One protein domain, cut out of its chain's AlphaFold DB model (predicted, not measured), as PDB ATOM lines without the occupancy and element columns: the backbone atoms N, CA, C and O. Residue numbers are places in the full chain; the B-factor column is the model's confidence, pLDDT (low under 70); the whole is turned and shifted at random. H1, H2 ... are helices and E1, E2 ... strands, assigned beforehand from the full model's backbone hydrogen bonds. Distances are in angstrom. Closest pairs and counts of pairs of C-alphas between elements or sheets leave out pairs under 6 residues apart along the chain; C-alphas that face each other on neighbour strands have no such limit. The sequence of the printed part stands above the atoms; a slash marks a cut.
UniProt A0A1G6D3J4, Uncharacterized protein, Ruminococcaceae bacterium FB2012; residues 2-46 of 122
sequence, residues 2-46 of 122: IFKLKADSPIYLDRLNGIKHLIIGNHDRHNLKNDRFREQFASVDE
ATOM      1  N   ILE A   2     390.996 388.193 355.563       24.81
ATOM      2  CA  ILE A   2     390.657 389.269 356.518       24.81
ATOM      3  C   ILE A   2     390.010 388.612 357.737       24.81
ATOM      4  O   ILE A   2     388.920 388.054 357.625       24.81
ATOM      5  N   PHE A   3     390.673 388.671 358.891       31.38
ATOM      6  CA  PHE A   3     390.089 388.271 360.169       31.38
ATOM      7  C   PHE A   3     389.580 389.511 360.905       31.38
ATOM      8  O   PHE A   3     390.356 390.390 361.271       31.38
ATOM      9  N   LYS A   4     388.274 389.571 361.182       27.44
ATOM     10  CA  LYS A   4     387.729 390.508 362.170       27.44
ATOM     11  C   LYS A   4     387.760 389.818 363.530       27.44
ATOM     12  O   LYS A   4     386.845 389.072 363.869       27.44
ATOM     13  N   LEU A   5     388.829 390.031 364.289       39.19
ATOM     14  CA  LEU A   5     388.966 389.469 365.630       39.19
ATOM     15  C   LEU A   5     388.248 390.384 366.629       39.19
ATOM     16  O   LEU A   5     388.589 391.556 366.769       39.19
ATOM     17  N   LYS A   6     387.226 389.857 367.318       34.53
ATOM     18  CA  LYS A   6     386.822 390.409 368.619       34.53
ATOM     19  C   LYS A   6     387.943 390.095 369.615       34.53
ATOM     20  O   LYS A   6     388.586 389.054 369.488       34.53
ATOM     21  N   ALA A   7     388.179 391.029 370.538       42.62
ATOM     22  CA  ALA A   7     389.194 390.940 371.583       42.62
ATOM     23  C   ALA A   7     389.226 389.525 372.195       42.62
ATOM     24  O   ALA A   7     388.165 388.989 372.498       42.62
ATOM     25  N   ASP A   8     390.434 388.954 372.291       48.03
ATOM     26  CA  ASP A   8     390.787 387.585 372.733       48.03
ATOM     27  C   ASP A   8     391.079 386.520 371.658       48.03
ATOM     28  O   ASP A   8     390.936 385.324 371.914       48.03
ATOM     29  N   SER A   9     391.578 386.881 370.469       50.81
ATOM     30  CA  SER A   9     391.952 385.858 369.473       50.81
ATOM     31  C   SER A   9     393.404 385.892 368.977       50.81
ATOM     32  O   SER A   9     393.720 386.484 367.950       50.81
ATOM     33  N   PRO A  10     394.288 385.191 369.698       54.03
ATOM     34  CA  PRO A  10     395.550 384.659 369.172       54.03
ATOM     35  C   PRO A  10     395.566 383.119 369.039       54.03
ATOM     36  O   PRO A  10     396.469 382.565 368.429       54.03
ATOM     37  N   ILE A  11     394.550 382.404 369.541       60.97
ATOM     38  CA  ILE A  11     394.580 380.930 369.694       60.97
ATOM     39  C   ILE A  11     394.639 380.162 368.358       60.97
ATOM     40  O   ILE A  11     395.100 379.020 368.328       60.97
ATOM     41  N   TYR A  12     394.166 380.747 367.253       75.94
ATOM     42  CA  TYR A  12     394.054 380.029 365.977       75.94
ATOM     43  C   TYR A  12     395.278 380.177 365.072       75.94
ATOM     44  O   TYR A  12     395.639 379.212 364.405       75.94
ATOM     45  N   LEU A  13     395.932 381.344 365.055       82.69
ATOM     46  CA  LEU A  13     397.090 381.582 364.184       82.69
ATOM     47  C   LEU A  13     398.305 380.751 364.614       82.69
ATOM     48  O   LEU A  13     399.037 380.272 363.748       82.69
ATOM     49  N   ASP A  14     398.462 380.508 365.916       81.69
ATOM     50  CA  ASP A  14     399.503 379.638 366.481       81.69
ATOM     51  C   ASP A  14     399.372 378.172 366.018       81.69
ATOM     52  O   ASP A  14     400.347 377.427 366.019       81.69
ATOM     53  N   ARG A  15     398.171 377.741 365.609       86.75
ATOM     54  CA  ARG A  15     397.893 376.357 365.182       86.75
ATOM     55  C   ARG A  15     398.086 376.132 363.684       86.75
ATOM     56  O   ARG A  15     398.001 374.993 363.230       86.75
ATOM     57  N   LEU A  16     398.266 377.199 362.907       87.81
ATOM     58  CA  LEU A  16     398.475 377.093 361.468       87.81
ATOM     59  C   LEU A  16     399.930 376.727 361.184       87.81
ATOM     60  O   LEU A  16     400.851 377.389 361.658       87.81
ATOM     61  N   ASN A  17     400.121 375.690 360.371       89.12
ATOM     62  CA  ASN A  17     401.440 375.286 359.901       89.12
ATOM     63  C   ASN A  17     401.971 376.264 358.842       89.12
ATOM     64  O   ASN A  17     401.203 376.816 358.054       89.12
ATOM     65  N   GLY A  18     403.297 376.396 358.776       90.38
ATOM     66  CA  GLY A  18     403.994 377.190 357.763       90.38
ATOM     67  C   GLY A  18     404.354 378.609 358.208       90.38
ATOM     68  O   GLY A  18     404.079 379.033 359.330       90.38
ATOM     69  N   ILE A  19     405.014 379.335 357.304       92.38
ATOM     70  CA  ILE A  19     405.444 380.717 357.524       92.38
ATOM     71  C   ILE A  19     404.310 381.650 357.106       92.38
ATOM     72  O   ILE A  19     403.769 381.546 356.004       92.38
ATOM     73  N   LYS A  20     403.934 382.558 358.005       92.38
ATOM     74  CA  LYS A  20     402.813 383.480 357.822       92.38
ATOM     75  C   LYS A  20     403.356 384.869 357.521       92.38
ATOM     76  O   LYS A  20     404.164 385.381 358.287       92.38
ATOM     77  N   HIS A  21     402.873 385.487 356.455       94.62
ATOM     78  CA  HIS A  21     403.180 386.870 356.099       94.62
ATOM     79  C   HIS A  21     401.874 387.665 356.045       94.62
ATOM     80  O   HIS A  21     400.852 387.141 355.591       94.62
ATOM     81  N   LEU A  22     401.890 388.904 356.531       95.44
ATOM     82  CA  LEU A  22     400.729 389.790 356.528       95.44
ATOM     83  C   LEU A  22     400.945 390.939 355.544       95.44
ATOM     84  O   LEU A  22     401.883 391.712 355.696       95.44
ATOM     85  N   ILE A  23     400.020 391.085 354.595       96.94
ATOM     86  CA  ILE A  23     399.921 392.269 353.740       96.94
ATOM     87  C   ILE A  23     398.869 393.201 354.333       96.94
ATOM     88  O   ILE A  23     397.695 392.828 354.414       96.94
ATOM     89  N   ILE A  24     399.295 394.378 354.784       95.31
ATOM     90  CA  ILE A  24     398.493 395.278 355.617       95.31
ATOM     91  C   ILE A  24     397.314 395.845 354.821       95.31
ATOM     92  O   ILE A  24     397.489 396.573 353.844       95.31
ATOM     93  N   GLY A  25     396.096 395.564 355.285       93.25
ATOM     94  CA  GLY A  25     394.879 396.227 354.839       93.25
ATOM     95  C   GLY A  25     394.470 397.400 355.726       93.25
ATOM     96  O   GLY A  25     394.967 397.609 356.835       93.25
ATOM     97  N   ASN A  26     393.482 398.168 355.266       89.94
ATOM     98  CA  ASN A  26     392.968 399.336 355.991       89.94
ATOM     99  C   ASN A  26     392.426 399.003 357.390       89.94
ATOM    100  O   ASN A  26     392.476 399.842 358.291       89.94
ATOM    101  N   HIS A  27     391.915 397.786 357.576       87.38
ATOM    102  CA  HIS A  27     391.329 397.332 358.834       87.38
ATOM    103  C   HIS A  27     392.342 396.735 359.824       87.38
ATOM    104  O   HIS A  27     391.997 396.554 360.991       87.38
ATOM    105  N   ASP A  28     393.592 396.495 359.418       87.69
ATOM    106  CA  ASP A  28     394.586 395.834 360.275       87.69
ATOM    107  C   ASP A  28     395.264 396.790 361.265       87.69
ATOM    108  O   ASP A  28     395.803 396.358 362.284       87.69
ATOM    109  N   ARG A  29     395.179 398.110 361.032       86.81
ATOM    110  CA  ARG A  29     395.855 399.148 361.838       86.81
ATOM    111  C   ARG A  29     395.578 399.055 363.339       86.81
ATOM    112  O   ARG A  29     396.430 399.425 364.140       86.81
ATOM    113  N   HIS A  30     394.388 398.599 363.730       87.38
ATOM    114  CA  HIS A  30     394.063 398.399 365.140       87.38
ATOM    115  C   HIS A  30     394.797 397.184 365.725       87.38
ATOM    116  O   HIS A  30     395.419 397.299 366.778       87.38
ATOM    117  N   ASN A  31     394.777 396.051 365.018       85.81
ATOM    118  CA  ASN A  31     395.395 394.798 365.459       85.81
ATOM    119  C   ASN A  31     396.921 394.902 365.518       85.81
ATOM    120  O   ASN A  31     397.543 394.330 366.407       85.81
ATOM    121  N   LEU A  32     397.527 395.689 364.627       88.75
ATOM    122  CA  LEU A  32     398.973 395.914 364.601       88.75
ATOM    123  C   LEU A  32     399.514 396.658 365.833       88.75
ATOM    124  O   LEU A  32     400.719 396.640 366.061       88.75
ATOM    125  N   LYS A  33     398.657 397.272 366.660       89.62
ATOM    126  CA  LYS A  33     399.067 397.827 367.962       89.62
ATOM    127  C   LYS A  33     399.316 396.750 369.022       89.62
ATOM    128  O   LYS A  33     399.811 397.070 370.095       89.62
ATOM    129  N   ASN A  34     398.929 395.503 368.755       89.62
ATOM    130  CA  ASN A  34     399.113 394.375 369.654       89.62
ATOM    131  C   ASN A  34     400.351 393.570 369.234       89.62
ATOM    132  O   ASN A  34     400.372 392.960 368.165       89.62
ATOM    133  N   ASP A  35     401.366 393.545 370.092       89.56
ATOM    134  CA  ASP A  35     402.641 392.859 369.845       89.56
ATOM    135  C   ASP A  35     402.445 391.367 369.598       89.56
ATOM    136  O   ASP A  35     402.923 390.840 368.596       89.56
ATOM    137  N   ARG A  36     401.605 390.722 370.413       87.62
ATOM    138  CA  ARG A  36     401.285 389.299 370.274       87.62
ATOM    139  C   ARG A  36     400.643 388.977 368.927       87.62
ATOM    140  O   ARG A  36     400.827 387.875 368.428       87.62
ATOM    141  N   PHE A  37     399.870 389.901 368.347       87.81
ATOM    142  CA  PHE A  37     399.317 389.725 367.001       87.81
ATOM    143  C   PHE A  37     400.409 389.841 365.934       87.81
ATOM    144  O   PHE A  37     400.438 389.032 365.013       87.81
ATOM    145  N   ARG A  38     401.319 390.813 366.060       89.31
ATOM    146  CA  ARG A  38     402.427 391.006 365.110       89.31
ATOM    147  C   ARG A  38     403.387 389.818 365.094       89.31
ATOM    148  O   ARG A  38     403.767 389.372 364.019       89.31
ATOM    149  N   GLU A  39     403.698 389.266 366.263       90.62
ATOM    150  CA  GLU A  39     404.575 388.097 366.438       90.62
ATOM    151  C   GLU A  39     404.057 386.822 365.750       90.62
ATOM    152  O   GLU A  39     404.804 385.865 365.566       90.62
ATOM    153  N   GLN A  40     402.791 386.797 365.320       90.25
ATOM    154  CA  GLN A  40     402.219 385.676 364.567       90.25
ATOM    155  C   GLN A  40     402.730 385.575 363.129       90.25
ATOM    156  O   GLN A  40     402.480 384.555 362.475       90.25
ATOM    157  N   PHE A  41     403.392 386.619 362.626       92.88
ATOM    158  CA  PHE A  41     403.813 386.751 361.238       92.88
ATOM    159  C   PHE A  41     405.328 386.948 361.150       92.88
ATOM    160  O   PHE A  41     405.920 387.693 361.923       92.88
ATOM    161  N   ALA A  42     405.953 386.299 360.171       93.69
ATOM    162  CA  ALA A  42     407.368 386.467 359.862       93.69
ATOM    163  C   ALA A  42     407.660 387.813 359.184       93.69
ATOM    164  O   ALA A  42     408.758 388.344 359.327       93.69
ATOM    165  N   SER A  43     406.686 388.371 358.461       94.38
ATOM    166  CA  SER A  43     406.742 389.747 357.968       94.38
ATOM    167  C   SER A  43     405.361 390.399 357.962       94.38
ATOM    168  O   SER A  43     404.325 389.721 357.921       94.38
ATOM    169  N   VAL A  44     405.368 391.726 358.033       95.44
ATOM    170  CA  VAL A  44     404.188 392.584 357.999       95.44
ATOM    171  C   VAL A  44     404.510 393.744 357.066       95.44
ATOM    172  O   VAL A  44     405.275 394.633 357.432       95.44
ATOM    173  N   ASP A  45     403.930 393.728 355.872       96.31
ATOM    174  CA  ASP A  45     404.323 394.601 354.769       96.31
ATOM    175  C   ASP A  45     403.096 395.292 354.175       96.31
ATOM    176  O   ASP A  45     402.021 394.707 354.080       96.31
ATOM    177  N   GLU A  46     403.227 396.541 353.738       95.94
ATOM    178  CA  GLU A  46     402.173 397.152 352.919       95.94
ATOM    179  C   GLU A  46     402.217 396.571 351.502       95.94
ATOM    180  O   GLU A  46     401.182 396.164 350.978       95.94
TER     181      GLU A  46
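Overview. This is residues 2 to 46 of the 122 residues of an uncharacterized protein of Ruminococcaceae bacterium FB2012 (UniProt A0A1G6D3J4). This domain has little regular structure: it is mostly loops, with two very short strands, E1 and E2, side by side at one edge and a single short helix, H1, in the connection between them. Residues 2 to 20, with no named element, make a long loop leading into E1. The printed part has 45 residues, with E1, H1 and E2 in that order, and only 10 in named elements; the class is mixed. It is compact, with a radius of gyration of the C-alphas of 10.1 A, and spans 26 by 23 by 18 A.

Arrangement. E1, residues 21 to 23, and E2, residues 43 to 45, are parallel neighbours at 11 degrees, with N 22 and O 43 within hydrogen-bond range at 2.9 A. With H1, residues 35 to 38, they form a strand-helix-strand unit, two parallel strands joined through a helix, with a right-handed crossover. The closest C-alphas of H1 and E2 are those of Arg 38 and Val 44, 7.5 A apart. H1 is too short for an O i to N i+4 pair; its one O i to N i+3 pair is within range.

Along the chain. E1 begins at C-alpha 21 (403.180, 386.870, 356.099) and is 6.7 A long. H1 measures 5.1 A. E2, 6.3 A, ends at C-alpha 45 (404.323, 394.601, 354.769).

Size, cuts and confidence. The C-alphas of Asn 17 and Asn 26 are the farthest apart, 25.8 A. The printed part has no cut. The link from E1 to H1 is long, with 11 residues; that from H1 to E2 is tight. Residues 2 to 11 have pLDDT under 70.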